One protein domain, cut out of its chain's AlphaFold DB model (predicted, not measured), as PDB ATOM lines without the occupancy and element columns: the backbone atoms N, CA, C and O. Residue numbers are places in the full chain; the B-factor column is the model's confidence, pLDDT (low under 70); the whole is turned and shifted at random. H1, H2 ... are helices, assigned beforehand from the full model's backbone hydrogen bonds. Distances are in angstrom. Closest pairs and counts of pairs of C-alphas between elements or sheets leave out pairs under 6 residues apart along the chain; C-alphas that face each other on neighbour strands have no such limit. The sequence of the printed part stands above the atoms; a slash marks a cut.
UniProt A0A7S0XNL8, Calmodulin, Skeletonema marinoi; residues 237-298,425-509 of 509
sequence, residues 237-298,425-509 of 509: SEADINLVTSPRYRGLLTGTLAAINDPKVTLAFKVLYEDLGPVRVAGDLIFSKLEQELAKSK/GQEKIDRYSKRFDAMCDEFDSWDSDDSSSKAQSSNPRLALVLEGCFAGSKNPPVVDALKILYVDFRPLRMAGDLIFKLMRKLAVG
ATOM      1  N   SER A 237      16.839 -63.462 -28.100       93.00
ATOM      2  CA  SER A 237      15.659 -63.879 -28.865       93.00
ATOM      3  C   SER A 237      14.542 -62.835 -28.790       93.00
ATOM      4  O   SER A 237      14.552 -61.937 -27.950       93.00
ATOM      5  N   GLU A 238      13.538 -62.960 -29.657       90.75
ATOM      6  CA  GLU A 238      12.345 -62.106 -29.606       90.75
ATOM      7  C   GLU A 238      11.591 -62.258 -28.270       90.75
ATOM      8  O   GLU A 238      11.028 -61.292 -27.758       90.75
ATOM      9  N   ALA A 239      11.631 -63.445 -27.653       87.75
ATOM     10  CA  ALA A 239      11.083 -63.651 -26.315       87.75
ATOM     11  C   ALA A 239      11.843 -62.844 -25.251       87.75
ATOM     12  O   ALA A 239      11.199 -62.196 -24.431       87.75
ATOM     13  N   ASP A 240      13.184 -62.808 -25.303       91.44
ATOM     14  CA  ASP A 240      13.992 -61.975 -24.394       91.44
ATOM     15  C   ASP A 240      13.597 -60.490 -24.500       91.44
ATOM     16  O   ASP A 240      13.493 -59.798 -23.488       91.44
ATOM     17  N   ILE A 241      13.354 -60.007 -25.724       94.12
ATOM     18  CA  ILE A 241      12.935 -58.623 -25.981       94.12
ATOM     19  C   ILE A 241      11.536 -58.367 -25.409       94.12
ATOM     20  O   ILE A 241      11.319 -57.346 -24.760       94.12
ATOM     21  N   ASN A 242      10.592 -59.292 -25.594       88.94
ATOM     22  CA  ASN A 242       9.222 -59.132 -25.101       88.94
ATOM     23  C   ASN A 242       9.113 -59.110 -23.573       88.94
ATOM     24  O   ASN A 242       8.177 -58.509 -23.051       88.94
ATOM     25  N   LEU A 243      10.078 -59.695 -22.859       89.00
ATOM     26  CA  LEU A 243      10.156 -59.623 -21.397       89.00
ATOM     27  C   LEU A 243      10.554 -58.234 -20.874       89.00
ATOM     28  O   LEU A 243      10.410 -57.972 -19.686       89.00
ATOM     29  N   VAL A 244      11.046 -57.327 -21.723       91.56
ATOM     30  CA  VAL A 244      11.393 -55.963 -21.302       91.56
ATOM     31  C   VAL A 244      10.123 -55.166 -21.032       91.56
ATOM     32  O   VAL A 244       9.334 -54.938 -21.952       91.56
ATOM     33  N   THR A 245       9.943 -54.736 -19.780       87.88
ATOM     34  CA  THR A 245       8.736 -54.066 -19.271       87.88
ATOM     35  C   THR A 245       8.405 -52.816 -20.077       87.88
ATOM     36  O   THR A 245       7.340 -52.751 -20.690       87.88
ATOM     37  N   SER A 246       9.358 -51.882 -20.169       89.50
ATOM     38  CA  SER A 246       9.168 -50.596 -20.841       89.50
ATOM     39  C   SER A 246       8.853 -50.766 -22.337       89.50
ATOM     40  O   SER A 246       9.707 -51.255 -23.091       89.50
ATOM     41  N   PRO A 247       7.675 -50.305 -22.808       89.50
ATOM     42  CA  PRO A 247       7.310 -50.355 -24.224       89.50
ATOM     43  C   PRO A 247       8.298 -49.600 -25.118       89.50
ATOM     44  O   PRO A 247       8.635 -50.063 -26.208       89.50
ATOM     45  N   ARG A 248       8.842 -48.474 -24.636       91.81
ATOM     46  CA  ARG A 248       9.833 -47.679 -25.377       91.81
ATOM     47  C   ARG A 248      11.127 -48.444 -25.621       91.81
ATOM     48  O   ARG A 248      11.577 -48.529 -26.763       91.81
ATOM     49  N   TYR A 249      11.711 -49.039 -24.581       94.62
ATOM     50  CA  TYR A 249      12.931 -49.835 -24.746       94.62
ATOM     51  C   TYR A 249      12.684 -51.081 -25.594       94.62
ATOM     52  O   TYR A 249      13.526 -51.432 -26.416       94.62
ATOM     53  N   ARG A 250      11.504 -51.697 -25.490       94.50
ATOM     54  CA  ARG A 250      11.100 -52.798 -26.371       94.50
ATOM     55  C   ARG A 250      11.055 -52.371 -27.838       94.50
ATOM     56  O   ARG A 250      11.613 -53.064 -28.682       94.50
ATOM     57  N   GLY A 251      10.480 -51.205 -28.138       95.38
ATOM     58  CA  GLY A 251      10.494 -50.614 -29.478       95.38
ATOM     59  C   GLY A 251      11.917 -50.403 -30.007       95.38
ATOM     60  O   GLY A 251      12.226 -50.804 -31.130       95.38
ATOM     61  N   LEU A 252      12.817 -49.870 -29.171       96.62
ATOM     62  CA  LEU A 252      14.236 -49.711 -29.511       96.62
ATOM     63  C   LEU A 252      14.930 -51.049 -29.802       96.62
ATOM     64  O   LEU A 252      15.681 -51.153 -30.774       96.62
ATOM     65  N   LEU A 253      14.680 -52.074 -28.987       96.75
ATOM     66  CA  LEU A 253      15.237 -53.417 -29.162       96.75
ATOM     67  C   LEU A 253      14.734 -54.079 -30.446       96.75
ATOM     68  O   LEU A 253      15.537 -54.585 -31.231       96.75
ATOM     69  N   THR A 254      13.426 -54.019 -30.696       96.56
ATOM     70  CA  THR A 254      12.796 -54.554 -31.908       96.56
ATOM     71  C   THR A 254      13.339 -53.867 -33.160       96.56
ATOM     72  O   THR A 254      13.735 -54.544 -34.110       96.56
ATOM     73  N   GLY A 255      13.444 -52.534 -33.159       97.38
ATOM     74  CA  GLY A 255      14.035 -51.798 -34.275       97.38
ATOM     75  C   GLY A 255      15.528 -52.062 -34.455       97.38
ATOM     76  O   GLY A 255      16.000 -52.157 -35.586       97.38
ATOM     77  N   THR A 256      16.272 -52.274 -33.366       97.12
ATOM     78  CA  THR A 256      17.684 -52.685 -33.430       97.12
ATOM     79  C   THR A 256      17.820 -54.060 -34.081       97.12
ATOM     80  O   THR A 256      18.632 -54.228 -34.990       97.12
ATOM     81  N   LEU A 257      16.996 -55.036 -33.688       96.25
ATOM     82  CA  LEU A 257      16.996 -56.367 -34.296       96.25
ATOM     83  C   LEU A 257      16.615 -56.307 -35.784       96.25
ATOM     84  O   LEU A 257      17.264 -56.943 -36.617       96.25
ATOM     85  N   ALA A 258      15.615 -55.497 -36.138       97.31
ATOM     86  CA  ALA A 258      15.234 -55.261 -37.528       97.31
ATOM     87  C   ALA A 258      16.372 -54.618 -38.342       97.31
ATOM     88  O   ALA A 258      16.643 -55.058 -39.458       97.31
ATOM     89  N   ALA A 259      17.086 -53.643 -37.772       97.50
ATOM     90  CA  ALA A 259      18.240 -53.003 -38.401       97.50
ATOM     91  C   ALA A 259      19.404 -53.983 -38.623       97.50
ATOM     92  O   ALA A 259      20.035 -53.946 -39.678       97.50
ATOM     93  N   ILE A 260      19.669 -54.885 -37.668       96.94
ATOM     94  CA  ILE A 260      20.701 -55.934 -37.782       96.94
ATOM     95  C   ILE A 260      20.402 -56.897 -38.939       96.94
ATOM     96  O   ILE A 260      21.330 -57.408 -39.576       96.94
ATOM     97  N   ASN A 261      19.119 -57.158 -39.194       96.75
ATOM     98  CA  ASN A 261      18.662 -58.043 -40.263       96.75
ATOM     99  C   ASN A 261      18.644 -57.368 -41.644       96.75
ATOM    100  O   ASN A 261      18.508 -58.066 -42.648       96.75
ATOM    101  N   ASP A 262      18.828 -56.045 -41.713       97.94
ATOM    102  CA  ASP A 262      18.996 -55.304 -42.961       97.94
ATOM    103  C   ASP A 262      20.478 -54.918 -43.168       97.94
ATOM    104  O   ASP A 262      21.006 -54.020 -42.496       97.94
ATOM    105  N   PRO A 263      21.185 -55.557 -44.124       97.50
ATOM    106  CA  PRO A 263      22.597 -55.286 -44.365       97.50
ATOM    107  C   PRO A 263      22.893 -53.837 -44.764       97.50
ATOM    108  O   PRO A 263      23.968 -53.333 -44.435       97.50
ATOM    109  N   LYS A 264      21.970 -53.155 -45.460       97.75
ATOM    110  CA  LYS A 264      22.170 -51.766 -45.899       97.75
ATOM    111  C   LYS A 264      22.098 -50.821 -44.709       97.75
ATOM    112  O   LYS A 264      22.969 -49.966 -44.549       97.75
ATOM    113  N   VAL A 265      21.106 -51.021 -43.844       98.12
ATOM    114  CA  VAL A 265      20.945 -50.253 -42.603       98.12
ATOM    115  C   VAL A 265      22.147 -50.481 -41.684       98.12
ATOM    116  O   VAL A 265      22.777 -49.521 -41.237       98.12
ATOM    117  N   THR A 266      22.537 -51.741 -41.472       97.94
ATOM    118  CA  THR A 266      23.713 -52.100 -40.663       97.94
ATOM    119  C   THR A 266      24.993 -51.451 -41.192       97.94
ATOM    120  O   THR A 266      25.763 -50.867 -40.423       97.94
ATOM    121  N   LEU A 267      25.222 -51.498 -42.509       97.31
ATOM    122  CA  LEU A 267      26.398 -50.894 -43.132       97.31
ATOM    123  C   LEU A 267      26.404 -49.365 -42.989       97.31
ATOM    124  O   LEU A 267      27.450 -48.788 -42.687       97.31
ATOM    125  N   ALA A 268      25.254 -48.710 -43.145       97.88
ATOM    126  CA  ALA A 268      25.130 -47.272 -42.929       97.88
ATOM    127  C   ALA A 268      25.462 -46.878 -41.484       97.88
ATOM    128  O   ALA A 268      26.273 -45.971 -41.274       97.88
ATOM    129  N   PHE A 269      24.922 -47.587 -40.487       97.94
ATOM    130  CA  PHE A 269      25.270 -47.343 -39.084       97.94
ATOM    131  C   PHE A 269      26.749 -47.591 -38.800       97.94
ATOM    132  O   PHE A 269      27.366 -46.782 -38.109       97.94
ATOM    133  N   LYS A 270      27.350 -48.635 -39.383       97.81
ATOM    134  CA  LYS A 270      28.791 -48.902 -39.267       97.81
ATOM    135  C   LYS A 270      29.614 -47.719 -39.779       97.81
ATOM    136  O   LYS A 270      30.492 -47.235 -39.065       97.81
ATOM    137  N   VAL A 271      29.297 -47.198 -40.968       97.25
ATOM    138  CA  VAL A 271      29.973 -46.016 -41.536       97.25
ATOM    139  C   VAL A 271      29.792 -44.790 -40.636       97.25
ATOM    140  O   VAL A 271      30.770 -44.111 -40.317       97.25
ATOM    141  N   LEU A 272      28.568 -44.522 -40.172       97.19
ATOM    142  CA  LEU A 272      28.277 -43.399 -39.275       97.19
ATOM    143  C   LEU A 272      29.034 -43.506 -37.944       97.19
ATOM    144  O   LEU A 272      29.571 -42.511 -37.460       97.19
ATOM    145  N   TYR A 273      29.122 -44.701 -37.369       97.25
ATOM    146  CA  TYR A 273      29.824 -44.972 -36.117       97.25
ATOM    147  C   TYR A 273      31.351 -44.808 -36.248       97.25
ATOM    148  O   TYR A 273      32.037 -44.319 -35.336       97.25
ATOM    149  N   GLU A 274      31.911 -45.177 -37.402       96.88
ATOM    150  CA  GLU A 274      33.318 -44.941 -37.733       96.88
ATOM    151  C   GLU A 274      33.624 -43.452 -37.949       96.88
ATOM    152  O   GLU A 274      34.644 -42.958 -37.457       96.88
ATOM    153  N   ASP A 275      32.739 -42.724 -38.631       95.88
ATOM    154  CA  ASP A 275      33.043 -41.384 -39.142       95.88
ATOM    155  C   ASP A 275      32.575 -40.243 -38.230       95.88
ATOM    156  O   ASP A 275      33.197 -39.175 -38.209       95.88
ATOM    157  N   LEU A 276      31.506 -40.440 -37.454       93.44
ATOM    158  CA  LEU A 276      30.890 -39.398 -36.633       93.44
ATOM    159  C   LEU A 276      31.068 -39.692 -35.141       93.44
ATOM    160  O   LEU A 276      30.318 -40.447 -34.528       93.44
ATOM    161  N   GLY A 277      32.039 -39.011 -34.525       88.12
ATOM    162  CA  GLY A 277      32.320 -39.110 -33.085       88.12
ATOM    163  C   GLY A 277      31.088 -38.954 -32.174       88.12
ATOM    164  O   GLY A 277      30.916 -39.787 -31.289       88.12
ATOM    165  N   PRO A 278      30.198 -37.963 -32.388       85.38
ATOM    166  CA  PRO A 278      28.976 -37.830 -31.589       85.38
ATOM    167  C   PRO A 278      28.024 -39.027 -31.705       85.38
ATOM    168  O   PRO A 278      27.447 -39.439 -30.704       85.38
ATOM    169  N   VAL A 279      27.894 -39.613 -32.904       91.12
ATOM    170  CA  VAL A 279      27.074 -40.819 -33.124       91.12
ATOM    171  C   VAL A 279      27.668 -41.999 -32.371       91.12
ATOM    172  O   VAL A 279      26.928 -42.758 -31.761       91.12
ATOM    173  N   ARG A 280      28.998 -42.123 -32.352       93.50
ATOM    174  CA  ARG A 280      29.688 -43.177 -31.604       93.50
ATOM    175  C   ARG A 280      29.376 -43.132 -30.113       93.50
ATOM    176  O   ARG A 280      28.966 -44.139 -29.555       93.50
ATOM    177  N   VAL A 281      29.553 -41.965 -29.493       85.44
ATOM    178  CA  VAL A 281      29.309 -41.784 -28.054       85.44
ATOM    179  C   VAL A 281      27.847 -42.066 -27.720       85.44
ATOM    180  O   VAL A 281      27.569 -42.776 -26.762       85.44
ATOM    181  N   ALA A 282      26.916 -41.552 -28.525       86.00
ATOM    182  CA  ALA A 282      25.500 -41.808 -28.309       86.00
ATOM    183  C   ALA A 282      25.143 -43.290 -28.518       86.00
ATOM    184  O   ALA A 282      24.395 -43.848 -27.726       86.00
ATOM    185  N   GLY A 283      25.725 -43.937 -29.531       91.62
ATOM    186  CA  GLY A 283      25.574 -45.368 -29.778       91.62
ATOM    187  C   GLY A 283      26.050 -46.207 -28.596       91.62
ATOM    188  O   GLY A 283      25.278 -47.008 -28.089       91.62
ATOM    189  N   ASP A 284      27.268 -45.969 -28.101       91.12
ATOM    190  CA  ASP A 284      27.808 -46.660 -26.920       91.12
ATOM    191  C   ASP A 284      26.859 -46.553 -25.710       91.12
ATOM    192  O   ASP A 284      26.585 -47.552 -25.049       91.12
ATOM    193  N   LEU A 285      26.320 -45.355 -25.452       87.75
ATOM    194  CA  LEU A 285      25.390 -45.116 -24.343       87.75
ATOM    195  C   LEU A 285      24.078 -45.893 -24.501       87.75
ATOM    196  O   LEU A 285      23.641 -46.550 -23.558       87.75
ATOM    197  N   ILE A 286      23.458 -45.842 -25.683       92.44
ATOM    198  CA  ILE A 286      22.189 -46.540 -25.945       92.44
ATOM    199  C   ILE A 286      22.392 -48.047 -25.865       92.44
ATOM    200  O   ILE A 286      21.599 -48.720 -25.221       92.44
ATOM    201  N   PHE A 287      23.450 -48.582 -26.481       94.56
ATOM    202  CA  PHE A 287      23.728 -50.018 -26.461       94.56
ATOM    203  C   PHE A 287      23.906 -50.527 -25.029       94.56
ATOM    204  O   PHE A 287      23.272 -51.510 -24.659       94.56
ATOM    205  N   SER A 288      24.684 -49.824 -24.198       92.25
ATOM    206  CA  SER A 288      24.820 -50.178 -22.779       92.25
ATOM    207  C   SER A 288      23.485 -50.132 -22.031       92.25
ATOM    208  O   SER A 288      23.214 -51.013 -21.220       92.25
ATOM    209  N   LYS A 289      22.628 -49.146 -22.318       91.12
ATOM    210  CA  LYS A 289      21.307 -49.045 -21.687       91.12
ATOM    211  C   LYS A 289      20.371 -50.172 -22.128       91.12
ATOM    212  O   LYS A 289      19.715 -50.777 -21.291       91.12
ATOM    213  N   LEU A 290      20.347 -50.499 -23.417       94.75
ATOM    214  CA  LEU A 290      19.560 -51.610 -23.951       94.75
ATOM    215  C   LEU A 290      20.020 -52.962 -23.378       94.75
ATOM    216  O   LEU A 290      19.179 -53.777 -23.007       94.75
ATOM    217  N   GLU A 291      21.333 -53.190 -23.246       94.50
ATOM    218  CA  GLU A 291      21.873 -54.383 -22.574       94.50
ATOM    219  C   GLU A 291      21.477 -54.428 -21.093       94.50
ATOM    220  O   GLU A 291      21.148 -55.498 -20.583       94.50
ATOM    221  N   GLN A 292      21.469 -53.283 -20.402       91.12
ATOM    222  CA  GLN A 292      21.025 -53.204 -19.013       91.12
ATOM    223  C   GLN A 292      19.540 -53.549 -18.874       91.12
ATOM    224  O   GLN A 292      19.196 -54.356 -18.020       91.12
ATOM    225  N   GLU A 293      18.664 -52.991 -19.710       92.44
ATOM    226  CA  GLU A 293      17.227 -53.291 -19.659       92.44
ATOM    227  C   GLU A 293      16.933 -54.764 -19.993       92.44
ATOM    228  O   GLU A 293      16.101 -55.399 -19.343       92.44
ATOM    229  N   LEU A 294      17.686 -55.360 -20.924       92.88
ATOM    230  CA  LEU A 294      17.651 -56.804 -21.181       92.88
ATOM    231  C   LEU A 294      18.192 -57.636 -20.008       92.88
ATOM    232  O   LEU A 294      17.723 -58.744 -19.753       92.88
ATOM    233  N   ALA A 295      19.212 -57.151 -19.301       91.12
ATOM    234  CA  ALA A 295      19.741 -57.830 -18.124       91.12
ATOM    235  C   ALA A 295      18.758 -57.747 -16.947       91.12
ATOM    236  O   ALA A 295      18.562 -58.747 -16.258       91.12
ATOM    237  N   LYS A 296      18.097 -56.597 -16.754       88.50
ATOM    238  CA  LYS A 296      17.035 -56.395 -15.761       88.50
ATOM    239  C   LYS A 296      15.855 -57.329 -16.013       88.50
ATOM    240  O   LYS A 296      15.424 -58.003 -15.083       88.50
ATOM    241  N   SER A 297      15.397 -57.457 -17.263       86.88
ATOM    242  CA  SER A 297      14.292 -58.370 -17.597       86.88
ATOM    243  C   SER A 297      14.634 -59.846 -17.360       86.88
ATOM    244  O   SER A 297      13.752 -60.642 -17.054       86.88
ATOM    245  N   LYS A 298      15.920 -60.219 -17.441       85.75
ATOM    246  CA  LYS A 298      16.410 -61.571 -17.112       85.75
ATOM    247  C   LYS A 298      16.678 -61.789 -15.623       85.75
ATOM    248  O   LYS A 298      16.656 -62.930 -15.168       85.75
ATOM    249  N   GLY A 425       6.708 -31.715 -22.447       81.44
ATOM    250  CA  GLY A 425       5.260 -31.597 -22.505       81.44
ATOM    251  C   GLY A 425       4.789 -32.181 -23.820       81.44
ATOM    252  O   GLY A 425       5.502 -32.037 -24.818       81.44
ATOM    253  N   GLN A 426       3.644 -32.855 -23.816       85.81
ATOM    254  CA  GLN A 426       3.152 -33.623 -24.962       85.81
ATOM    255  C   GLN A 426       3.303 -32.863 -26.295       85.81
ATOM    256  O   GLN A 426       3.752 -33.418 -27.291       85.81
ATOM    257  N   GLU A 427       3.098 -31.541 -26.282       89.25
ATOM    258  CA  GLU A 427       3.317 -30.652 -27.429       89.25
ATOM    259  C   GLU A 427       4.737 -30.726 -28.039       89.25
ATOM    260  O   GLU A 427       4.913 -30.688 -29.258       89.25
ATOM    261  N   LYS A 428       5.783 -30.816 -27.213       89.56
ATOM    262  CA  LYS A 428       7.174 -30.971 -27.661       89.56
ATOM    263  C   LYS A 428       7.420 -32.367 -28.230       89.56
ATOM    264  O   LYS A 428       8.101 -32.456 -29.252       89.56
ATOM    265  N   ILE A 429       6.883 -33.414 -27.598       90.81
ATOM    266  CA  ILE A 429       6.951 -34.793 -28.111       90.81
ATOM    267  C   ILE A 429       6.324 -34.836 -29.506       90.81
ATOM    268  O   ILE A 429       6.996 -35.211 -30.468       90.81
ATOM    269  N   ASP A 430       5.106 -34.313 -29.646       93.81
ATOM    270  CA  ASP A 430       4.378 -34.252 -30.912       93.81
ATOM    271  C   ASP A 430       5.130 -33.434 -31.968       93.81
ATOM    272  O   ASP A 430       5.186 -33.809 -33.140       93.81
ATOM    273  N   ARG A 431       5.755 -32.318 -31.572       95.69
ATOM    274  CA  ARG A 431       6.553 -31.482 -32.479       95.69
ATOM    275  C   ARG A 431       7.776 -32.222 -33.015       95.69
ATOM    276  O   ARG A 431       8.069 -32.114 -34.206       95.69
ATOM    277  N   TYR A 432       8.515 -32.929 -32.161       95.75
ATOM    278  CA  TYR A 432       9.686 -33.694 -32.597       95.75
ATOM    279  C   TYR A 432       9.291 -34.924 -33.411       95.75
ATOM    280  O   TYR A 432       9.936 -35.193 -34.419       95.75
ATOM    281  N   SER A 433       8.205 -35.590 -33.023       96.25
ATOM    282  CA  SER A 433       7.586 -36.697 -33.748       96.25
ATOM    283  C   SER A 433       7.222 -36.290 -35.183       96.25
ATOM    284  O   SER A 433       7.783 -36.833 -36.130       96.25
ATOM    285  N   LYS A 434       6.429 -35.221 -35.358       97.62
ATOM    286  CA  LYS A 434       6.054 -34.682 -36.683       97.62
ATOM    287  C   LYS A 434       7.256 -34.260 -37.521       97.62
ATOM    288  O   LYS A 434       7.257 -34.395 -38.740       97.62
ATOM    289  N   ARG A 435       8.284 -33.702 -36.877       97.69
ATOM    290  CA  ARG A 435       9.514 -33.307 -37.567       97.69
ATOM    291  C   ARG A 435      10.290 -34.520 -38.074       97.69
ATOM    292  O   ARG A 435      10.887 -34.427 -39.141       97.69
ATOM    293  N   PHE A 436      10.315 -35.605 -37.306       97.88
ATOM    294  CA  PHE A 436      10.938 -36.853 -37.723       97.88
ATOM    295  C   PHE A 436      10.206 -37.458 -38.923       97.88
ATOM    296  O   PHE A 436      10.852 -37.742 -39.926       97.88
ATOM    297  N   ASP A 437       8.874 -37.513 -38.870       97.56
ATOM    298  CA  ASP A 437       8.043 -38.008 -39.978       97.56
ATOM    299  C   ASP A 437       8.289 -37.209 -41.267       97.56
ATOM    300  O   ASP A 437       8.576 -37.785 -42.311       97.56
ATOM    301  N   ALA A 438       8.342 -35.876 -41.175       97.50
ATOM    302  CA  ALA A 438       8.658 -35.026 -42.323       97.50
ATOM    303  C   ALA A 438      10.060 -35.285 -42.918       97.50
ATOM    304  O   ALA A 438      10.268 -35.069 -44.111       97.50
ATOM    305  N   MET A 439      11.037 -35.723 -42.112       96.75
ATOM    306  CA  MET A 439      12.353 -36.123 -42.628       96.75
ATOM    307  C   MET A 439      12.279 -37.464 -43.364       96.75
ATOM    308  O   MET A 439      12.938 -37.603 -44.393       96.75
ATOM    309  N   CYS A 440      11.493 -38.424 -42.869       96.44
ATOM    310  CA  CYS A 440      11.239 -39.694 -43.554       96.44
ATOM    311  C   CYS A 440      10.533 -39.475 -44.900       96.44
ATOM    312  O   CYS A 440      11.022 -39.966 -45.913       96.44
ATOM    313  N   ASP A 441       9.492 -38.638 -44.936       95.81
ATOM    314  CA  ASP A 441       8.792 -38.279 -46.177       95.81
ATOM    315  C   ASP A 441       9.742 -37.627 -47.201       95.81
ATOM    316  O   ASP A 441       9.696 -37.911 -48.402       95.81
ATOM    317  N   GLU A 442      10.644 -36.748 -46.738       95.69
ATOM    318  CA  GLU A 442      11.639 -36.115 -47.611       95.69
ATOM    319  C   GLU A 442      12.661 -37.148 -48.132       95.69
ATOM    320  O   GLU A 442      13.020 -37.087 -49.308       95.69
ATOM    321  N   PHE A 443      13.085 -38.123 -47.315       93.25
ATOM    322  CA  PHE A 443      13.954 -39.221 -47.761       93.25
ATOM    323  C   PHE A 443      13.301 -40.079 -48.842       93.25
ATOM    324  O   PHE A 443      13.944 -40.357 -49.854       93.25
ATOM    325  N   ASP A 444      12.035 -40.450 -48.663       92.81
ATOM    326  CA  ASP A 444      11.305 -41.265 -49.634       92.81
ATOM    327  C   ASP A 444      11.145 -40.526 -50.971       92.81
ATOM    328  O   ASP A 444      11.225 -41.132 -52.038       92.81
ATOM    329  N   SER A 445      11.031 -39.192 -50.942       95.06
ATOM    330  CA  SER A 445      11.017 -38.373 -52.161       95.06
ATOM    331  C   SER A 445      12.346 -38.373 -52.934       95.06
ATOM    332  O   SER A 445      12.368 -38.039 -54.120       95.06
ATOM    333  N   TRP A 446      13.461 -38.719 -52.280       95.38
ATOM    334  CA  TRP A 446      14.788 -38.773 -52.901       95.38
ATOM    335  C   TRP A 446      15.151 -40.149 -53.446       95.38
ATOM    336  O   TRP A 446      16.150 -40.238 -54.166       95.38
ATOM    337  N   ASP A 447      14.392 -41.196 -53.113       93.12
ATOM    338  CA  ASP A 447      14.657 -42.581 -53.509       93.12
ATOM    339  C   ASP A 447      14.316 -42.818 -54.991       93.12
ATOM    340  O   ASP A 447      13.376 -43.514 -55.370       93.12
ATOM    341  N   SER A 448      15.089 -42.157 -55.846       89.62
ATOM    342  CA  SER A 448      15.118 -42.333 -57.292       89.62
ATOM    343  C   SER A 448      16.479 -42.896 -57.703       89.62
ATOM    344  O   SER A 448      17.495 -42.612 -57.059       89.62
ATOM    345  N   ASP A 449      16.516 -43.656 -58.801       79.44
ATOM    346  CA  ASP A 449      17.733 -44.320 -59.301       79.44
ATOM    347  C   ASP A 449      18.910 -43.346 -59.544       79.44
ATOM    348  O   ASP A 449      20.090 -43.711 -59.437       79.44
ATOM    349  N   ASP A 450      18.602 -42.075 -59.816       90.56
ATOM    350  CA  ASP A 450      19.593 -41.029 -60.066       90.56
ATOM    351  C   ASP A 450      20.335 -40.591 -58.789       90.56
ATOM    352  O   ASP A 450      21.541 -40.314 -58.840       90.56
ATOM    353  N   SER A 451      19.664 -40.570 -57.631       90.69
ATOM    354  CA  SER A 451      20.233 -40.077 -56.365       90.69
ATOM    355  C   SER A 451      21.407 -40.933 -55.888       90.69
ATOM    356  O   SER A 451      22.470 -40.405 -55.548       90.69
ATOM    357  N   SER A 452      21.252 -42.259 -55.909       90.88
ATOM    358  CA  SER A 452      22.289 -43.201 -55.461       90.88
ATOM    359  C   SER A 452      23.499 -43.183 -56.394       90.88
ATOM    360  O   SER A 452      24.643 -43.111 -55.944       90.88
ATOM    361  N   SER A 453      23.254 -43.137 -57.706       93.44
ATOM    362  CA  SER A 453      24.303 -43.073 -58.732       93.44
ATOM    363  C   SER A 453      25.145 -41.800 -58.600       93.44
ATOM    364  O   SER A 453      26.382 -41.830 -58.638       93.44
ATOM    365  N   LYS A 454      24.478 -40.662 -58.380       93.69
ATOM    366  CA  LYS A 454      25.127 -39.370 -58.164       93.69
ATOM    367  C   LYS A 454      25.927 -39.356 -56.863       93.69
ATOM    368  O   LYS A 454      27.109 -38.993 -56.884       93.69
ATOM    369  N   ALA A 455      25.334 -39.819 -55.761       94.25
ATOM    370  CA  ALA A 455      26.010 -39.921 -54.472       94.25
ATOM    371  C   ALA A 455      27.259 -40.811 -54.560       94.25
ATOM    372  O   ALA A 455      28.320 -40.411 -54.077       94.25
ATOM    373  N   GLN A 456      27.174 -41.953 -55.251       95.00
ATOM    374  CA  GLN A 456      28.287 -42.886 -55.443       95.00
ATOM    375  C   GLN A 456      29.470 -42.238 -56.172       95.00
ATOM    376  O   GLN A 456      30.627 -42.454 -55.805       95.00
ATOM    377  N   SER A 457      29.188 -41.399 -57.174       95.00
ATOM    378  CA  SER A 457      30.223 -40.668 -57.916       95.00
ATOM    379  C   SER A 457      30.894 -39.561 -57.089       95.00
ATOM    380  O   SER A 457      32.091 -39.309 -57.241       95.00
ATOM    381  N   SER A 458      30.143 -38.914 -56.191       96.00
ATOM    382  CA  SER A 458      30.639 -37.798 -55.378       96.00
ATOM    383  C   SER A 458      31.362 -38.271 -54.117       96.00
ATOM    384  O   SER A 458      32.447 -37.785 -53.787       96.00
ATOM    385  N   ASN A 459      30.751 -39.187 -53.366       96.12
ATOM    386  CA  ASN A 459      31.303 -39.744 -52.141       96.12
ATOM    387  C   ASN A 459      30.762 -41.169 -51.919       96.12
ATOM    388  O   ASN A 459      29.705 -41.322 -51.305       96.12
ATOM    389  N   PRO A 460      31.510 -42.211 -52.328       95.62
ATOM    390  CA  PRO A 460      31.031 -43.591 -52.252       95.62
ATOM    391  C   PRO A 460      30.767 -44.051 -50.814       95.62
ATOM    392  O   PRO A 460      29.963 -44.941 -50.587       95.62
ATOM    393  N   ARG A 461      31.414 -43.442 -49.814       95.44
ATOM    394  CA  ARG A 461      31.225 -43.814 -48.408       95.44
ATOM    395  C   ARG A 461      29.927 -43.247 -47.837       95.44
ATOM    396  O   ARG A 461      29.222 -43.950 -47.127       95.44
ATOM    397  N   LEU A 462      29.593 -42.000 -48.168       96.19
ATOM    398  CA  LEU A 462      28.308 -41.416 -47.770       96.19
ATOM    399  C   LEU A 462      27.142 -41.914 -48.633       96.19
ATOM    400  O   LEU A 462      26.011 -41.885 -48.164       96.19
ATOM    401  N   ALA A 463      27.403 -42.408 -49.845       96.56
ATOM    402  CA  ALA A 463      26.400 -43.098 -50.653       96.56
ATOM    403  C   ALA A 463      25.861 -44.349 -49.940       96.56
ATOM    404  O   ALA A 463      24.652 -44.534 -49.888       96.56
ATOM    405  N   LEU A 464      26.728 -45.128 -49.275       96.81
ATOM    406  CA  LEU A 464      26.298 -46.262 -48.439       96.81
ATOM    407  C   LEU A 464      25.369 -45.828 -47.299       96.81
ATOM    408  O   LEU A 464      24.419 -46.532 -46.969       96.81
ATOM    409  N   VAL A 465      25.637 -44.665 -46.695       97.38
ATOM    410  CA  VAL A 465      24.769 -44.106 -45.650       97.38
ATOM    411  C   VAL A 465      23.410 -43.732 -46.232       97.38
ATOM    412  O   VAL A 465      22.394 -44.070 -45.636       97.38
ATOM    413  N   LEU A 466      23.388 -43.088 -47.401       96.69
ATOM    414  CA  LEU A 466      22.154 -42.709 -48.087       96.69
ATOM    415  C   LEU A 466      21.309 -43.940 -48.451       96.69
ATOM    416  O   LEU A 466      20.118 -43.966 -48.162       96.69
ATOM    417  N   GLU A 467      21.934 -44.984 -49.000       96.88
ATOM    418  CA  GLU A 467      21.259 -46.252 -49.306       96.88
ATOM    419  C   GLU A 467      20.680 -46.922 -48.054       96.88
ATOM    420  O   GLU A 467      19.568 -47.451 -48.094       96.88
ATOM    421  N   GLY A 468      21.405 -46.892 -46.934       97.19
ATOM    422  CA  GLY A 468      20.885 -47.392 -45.664       97.19
ATOM    423  C   GLY A 468      19.768 -46.525 -45.085       97.19
ATOM    424  O   GLY A 468      18.867 -47.072 -44.459       97.19
ATOM    425  N   CYS A 469      19.762 -45.208 -45.328       96.94
ATOM    426  CA  CYS A 469      18.629 -44.347 -44.979       96.94
ATOM    427  C   CYS A 469      17.368 -44.730 -45.768       96.94
ATOM    428  O   CYS A 469      16.312 -44.840 -45.156       96.94
ATOM    429  N   PHE A 470      17.476 -45.002 -47.075       96.69
ATOM    430  CA  PHE A 470      16.341 -45.465 -47.892       96.69
ATOM    431  C   PHE A 470      15.842 -46.853 -47.485       96.69
ATOM    432  O   PHE A 470      14.646 -47.125 -47.492       96.69
ATOM    433  N   ALA A 471      16.754 -47.760 -47.131       97.06
ATOM    434  CA  ALA A 471      16.371 -49.067 -46.606       97.06
ATOM    435  C   ALA A 471      15.679 -48.936 -45.236       97.06
ATOM    436  O   ALA A 471      14.641 -49.548 -44.996       97.06
ATOM    437  N   GLY A 472      16.223 -48.081 -44.368       96.94
ATOM    438  CA  GLY A 472      15.699 -47.821 -43.034       96.94
ATOM    439  C   GLY A 472      14.327 -47.151 -43.037       96.94
ATOM    440  O   GLY A 472      13.482 -47.563 -42.251       96.94
ATOM    441  N   SER A 473      14.070 -46.178 -43.926       96.19
ATOM    442  CA  SER A 473      12.764 -45.495 -44.015       96.19
ATOM    443  C   SER A 473      11.625 -46.441 -44.407       96.19
ATOM    444  O   SER A 473      10.491 -46.254 -43.981       96.19
ATOM    445  N   LYS A 474      11.939 -47.514 -45.140       96.56
ATOM    446  CA  LYS A 474      10.982 -48.551 -45.557       96.56
ATOM    447  C   LYS A 474      10.763 -49.656 -44.523       96.56
ATOM    448  O   LYS A 474       9.956 -50.551 -44.767       96.56
ATOM    449  N   ASN A 475      11.491 -49.640 -43.407       97.69
ATOM    450  CA  ASN A 475      11.435 -50.667 -42.372       97.69
ATOM    451  C   ASN A 475      10.774 -50.088 -41.105       97.69
ATOM    452  O   ASN A 475      11.463 -49.433 -40.320       97.69
ATOM    453  N   PRO A 476       9.461 -50.309 -40.877       97.44
ATOM    454  CA  PRO A 476       8.723 -49.623 -39.813       97.44
ATOM    455  C   PRO A 476       9.326 -49.803 -38.409       97.44
ATOM    456  O   PRO A 476       9.544 -48.792 -37.751       97.44
ATOM    457  N   PRO A 477       9.738 -51.014 -37.972       97.62
ATOM    458  CA  PRO A 477      10.450 -51.174 -36.702       97.62
ATOM    459  C   PRO A 477      11.699 -50.292 -36.552       97.62
ATOM    460  O   PRO A 477      11.979 -49.786 -35.466       97.62
ATOM    461  N   VAL A 478      12.467 -50.106 -37.633       98.12
ATOM    462  CA  VAL A 478      13.660 -49.244 -37.628       98.12
ATOM    463  C   VAL A 478      13.255 -47.775 -37.519       98.12
ATOM    464  O   VAL A 478      13.857 -47.039 -36.736       98.12
ATOM    465  N   VAL A 479      12.228 -47.352 -38.264       98.00
ATOM    466  CA  VAL A 479      11.669 -45.992 -38.202       98.00
ATOM    467  C   VAL A 479      11.172 -45.680 -36.794       98.00
ATOM    468  O   VAL A 479      11.564 -44.658 -36.235       98.00
ATOM    469  N   ASP A 480      10.390 -46.575 -36.193       97.12
ATOM    470  CA  ASP A 480       9.829 -46.405 -34.851       97.12
ATOM    471  C   ASP A 480      10.934 -46.275 -33.797       97.12
ATOM    472  O   ASP A 480      10.927 -45.341 -32.993       97.12
ATOM    473  N   ALA A 481      11.950 -47.144 -33.843       97.62
ATOM    474  CA  ALA A 481      13.089 -47.044 -32.936       97.62
ATOM    475  C   ALA A 481      13.867 -45.732 -33.118       97.62
ATOM    476  O   ALA A 481      14.199 -45.061 -32.140       97.62
ATOM    477  N   LEU A 482      14.135 -45.317 -34.359       97.38
ATOM    478  CA  LEU A 482      14.826 -44.052 -34.618       97.38
ATOM    479  C   LEU A 482      13.994 -42.836 -34.208       97.38
ATOM    480  O   LEU A 482      14.563 -41.842 -33.750       97.38
ATOM    481  N   LYS A 483      12.667 -42.924 -34.310       97.88
ATOM    482  CA  LYS A 483      11.735 -41.899 -33.848       97.88
ATOM    483  C   LYS A 483      11.785 -41.755 -32.331       97.88
ATOM    484  O   LYS A 483      11.949 -40.632 -31.855       97.88
ATOM    485  N   ILE A 484      11.753 -42.865 -31.583       95.94
ATOM    486  CA  ILE A 484      11.959 -42.875 -30.123       95.94
ATOM    487  C   ILE A 484      13.296 -42.198 -29.788       95.94
ATOM    488  O   ILE A 484      13.337 -41.233 -29.026       95.94
ATOM    489  N   LEU A 485      14.388 -42.612 -30.445       95.25
ATOM    490  CA  LEU A 485      15.713 -42.022 -30.226       95.25
ATOM    491  C   LEU A 485      15.753 -40.510 -30.500       95.25
ATOM    492  O   LEU A 485      16.384 -39.753 -29.760       95.25
ATOM    493  N   TYR A 486      15.089 -40.054 -31.561       96.00
ATOM    494  CA  TYR A 486      15.050 -38.647 -31.950       96.00
ATOM    495  C   TYR A 486      14.216 -37.789 -30.987       96.00
ATOM    496  O   TYR A 486      14.586 -36.649 -30.673       96.00
ATOM    497  N   VAL A 487      13.085 -38.319 -30.520       94.75
ATOM    498  CA  VAL A 487      12.188 -37.633 -29.585       94.75
ATOM    499  C   VAL A 487      12.823 -37.552 -28.202       94.75
ATOM    500  O   VAL A 487      12.821 -36.469 -27.617       94.75
ATOM    501  N   ASP A 488      13.463 -38.618 -27.733       89.56
ATOM    502  CA  ASP A 488      13.858 -38.731 -26.327       89.56
ATOM    503  C   ASP A 488      15.279 -38.232 -26.074       89.56
ATOM    504  O   ASP A 488      15.547 -37.512 -25.111       89.56
ATOM    505  N   PHE A 489      16.207 -38.507 -26.990       86.94
ATOM    506  CA  PHE A 489      17.624 -38.262 -26.748       86.94
ATOM    507  C   PHE A 489      18.101 -37.040 -27.531       86.94
ATOM    508  O   PHE A 489      18.427 -37.095 -28.719       86.94
ATOM    509  N   ARG A 490      18.224 -35.900 -26.843       84.94
ATOM    510  CA  ARG A 490      18.689 -34.636 -27.446       84.94
ATOM    511  C   ARG A 490      20.006 -34.763 -28.242       84.94
ATOM    512  O   ARG A 490      20.056 -34.198 -29.338       84.94
ATOM    513  N   PRO A 491      21.061 -35.463 -27.771       82.50
ATOM    514  CA  PRO A 491      22.291 -35.621 -28.552       82.50
ATOM    515  C   PRO A 491      22.065 -36.359 -29.878       82.50
ATOM    516  O   PRO A 491      22.596 -35.949 -30.911       82.50
ATOM    517  N   LEU A 492      21.225 -37.398 -29.870       89.19
ATOM    518  CA  LEU A 492      20.852 -38.136 -31.077       89.19
ATOM    519  C   LEU A 492      19.989 -37.305 -32.008       89.19
ATOM    520  O   LEU A 492      20.203 -37.346 -33.212       89.19
ATOM    521  N   ARG A 493      19.085 -36.486 -31.470       92.88
ATOM    522  CA  ARG A 493      18.309 -35.532 -32.266       92.88
ATOM    523  C   ARG A 493      19.214 -34.601 -33.070       92.88
ATOM    524  O   ARG A 493      19.018 -34.400 -34.266       92.88
ATOM    525  N   MET A 494      20.246 -34.057 -32.424       84.81
ATOM    526  CA  MET A 494      21.235 -33.199 -33.084       84.81
ATOM    527  C   MET A 494      22.053 -33.960 -34.133       84.81
ATOM    528  O   MET A 494      22.341 -33.412 -35.199       84.81
ATOM    529  N   ALA A 495      22.419 -35.214 -33.848       87.38
ATOM    530  CA  ALA A 495      23.108 -36.074 -34.802       87.38
ATOM    531  C   ALA A 495      22.221 -36.410 -36.014       87.38
ATOM    532  O   ALA A 495      22.683 -36.293 -37.146       87.38
ATOM    533  N   GLY A 496      20.944 -36.731 -35.794       94.62
ATOM    534  CA  GLY A 496      19.951 -36.975 -36.840       94.62
ATOM    535  C   GLY A 496      19.772 -35.761 -37.748       94.62
ATOM    536  O   GLY A 496      19.911 -35.877 -38.962       94.62
ATOM    537  N   ASP A 497      19.611 -34.566 -37.169       93.50
ATOM    538  CA  ASP A 497      19.530 -33.305 -37.920       93.50
ATOM    539  C   ASP A 497      20.779 -33.044 -38.783       93.50
ATOM    540  O   ASP A 497      20.697 -32.443 -39.860       93.50
ATOM    541  N   LEU A 498      21.960 -33.439 -38.296       92.19
ATOM    542  CA  LEU A 498      23.214 -33.322 -39.035       92.19
ATOM    543  C   LEU A 498      23.273 -34.326 -40.190       92.19
ATOM    544  O   LEU A 498      23.579 -33.924 -41.313       92.19
ATOM    545  N   ILE A 499      22.975 -35.600 -39.924       95.88
ATOM    546  CA  ILE A 499      22.967 -36.674 -40.925       95.88
ATOM    547  C   ILE A 499      21.977 -36.329 -42.037       95.88
ATOM    548  O   ILE A 499      22.358 -36.332 -43.205       95.88
ATOM    549  N   PHE A 500      20.762 -35.908 -41.684       96.81
ATOM    550  CA  PHE A 500      19.742 -35.484 -42.637       96.81
ATOM    551  C   PHE A 500      20.246 -34.379 -43.577       96.81
ATOM    552  O   PHE A 500      20.154 -34.489 -44.799       96.81
ATOM    553  N   LYS A 501      20.881 -33.331 -43.033       96.50
ATOM    554  CA  LYS A 501      21.467 -32.244 -43.841       96.50
ATOM    555  C   LYS A 501      22.597 -32.719 -44.755       96.50
ATOM    556  O   LYS A 501      22.781 -32.137 -45.825       96.50
ATOM    557  N   LEU A 502      23.385 -33.707 -44.330       95.31
ATOM    558  CA  LEU A 502      24.433 -34.300 -45.163       95.31
ATOM    559  C   LEU A 502      23.819 -35.100 -46.313       95.31
ATOM    560  O   LEU A 502      24.221 -34.899 -47.457       95.31
ATOM    561  N   MET A 503      22.820 -35.934 -46.023       97.25
ATOM    562  CA  MET A 503      22.136 -36.753 -47.023       97.25
ATOM    563  C   MET A 503      21.385 -35.896 -48.042       97.25
ATOM    564  O   MET A 503      21.562 -36.088 -49.241       97.25
ATOM    565  N   ARG A 504      20.682 -34.849 -47.594       96.25
ATOM    566  CA  ARG A 504      20.011 -33.883 -48.477       96.25
ATOM    567  C   ARG A 504      20.953 -33.261 -49.502       96.25
ATOM    568  O   ARG A 504      20.600 -33.095 -50.666       96.25
ATOM    569  N   LYS A 505      22.162 -32.891 -49.071       96.25
ATOM    570  CA  LYS A 505      23.174 -32.309 -49.965       96.25
ATOM    571  C   LYS A 505      23.695 -33.308 -50.991       96.25
ATOM    572  O   LYS A 505      24.089 -32.868 -52.058       96.25
ATOM    573  N   LEU A 506      23.733 -34.595 -50.655       95.06
ATOM    574  CA  LEU A 506      24.193 -35.649 -51.561       95.06
ATOM    575  C   LEU A 506      23.114 -36.073 -52.555       95.06
ATOM    576  O   LEU A 506      23.440 -36.345 -53.702       95.06
ATOM    577  N   ALA A 507      21.856 -36.120 -52.114       93.69
ATOM    578  CA  ALA A 507      20.732 -36.488 -52.963       93.69
ATOM    579  C   ALA A 507      20.378 -35.366 -53.956       93.69
ATOM    580  O   ALA A 507      20.227 -35.608 -55.150       93.69
ATOM    581  N   VAL A 508      20.291 -34.117 -53.481       92.38
ATOM    582  CA  VAL A 508      19.821 -32.983 -54.301       92.38
ATOM    583  C   VAL A 508      20.967 -32.248 -55.008       92.38
ATOM    584  O   VAL A 508      20.809 -31.801 -56.145       92.38
ATOM    585  N   GLY A 509      22.112 -32.090 -54.336       80.31
ATOM    586  CA  GLY A 509      23.266 -31.312 -54.818       80.31
ATOM    587  C   GLY A 509      24.033 -32.050 -55.887       80.31
ATOM    588  O   GLY A 509      24.256 -31.461 -56.971       80.31
TER     589      GLY A 509
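What this domain is: This is residues 237 to 298 and 425 to 509 of the 509 residues of the protein "Calmodulin" of Skeletonema marinoi (UniProt A0A7S0XNL8). Two helical corners, H2 with H3 and H7 with H8, pack on each other, H2 crossing H8 and H3 crossing H7; the long H5 and H9 run the same way along the other side of the second corner. H6 lies at one end of the whole and H1 at the other, with the long H4 running from H9 to H1. The printed part has 147 residues with nine named helices, H1 to H9 in order, and no named strand; it is all helix and compact, with a radius of gyration of the C-alphas of 15.5 A and spans of 48 by 34 by 26 A.

Where its parts are: H1, residues 238 to 242, begins at C-alpha 238 (12.345, -62.106, -29.606). H2 is residues 247 to 261, H3 263 to 275, and H4 277 to 298, 31.8 A from first to last C-alpha. H5 is residues 426 to 446, 30.7 A long, H6 449 to 458, H7 460 to 473, H8 476 to 488, and H9 490 to 508, 26.9 A long, ending at C-alpha 508 (19.821, -32.983, -54.301).

How they stand to each other: H7 and H9 are the hubs, touching five helices each. H7 touches H3 at a steep tilt of 51 degrees, with the closest C-alphas, of Val 465 and Ala 268, 4.2 A apart. H8 touches H2 at a steep tilt of 49 degrees, closest at C-alphas Val 478 and Gly 255, 4.2 A. H5, with residues 429 to 436 alone, touches H8, with 483 to 487 alone; the closest C-alphas, of Tyr 432 and Val 487, are 5.6 A apart. H6 and H7 form a hairpin, closest at C-alphas Ala 455 and Ala 463, 5.0 A. Every O i to N i+4 pair is within hydrogen-bond range except in H6, 5 of 6, and H7, 9 of 10.

The domain as a whole: Residues 299 to 424 are not printed, and C-alphas 298 and 425 are 32.4 A apart across the cut. The links printed whole are tight. No printed residue is under pLDDT 70.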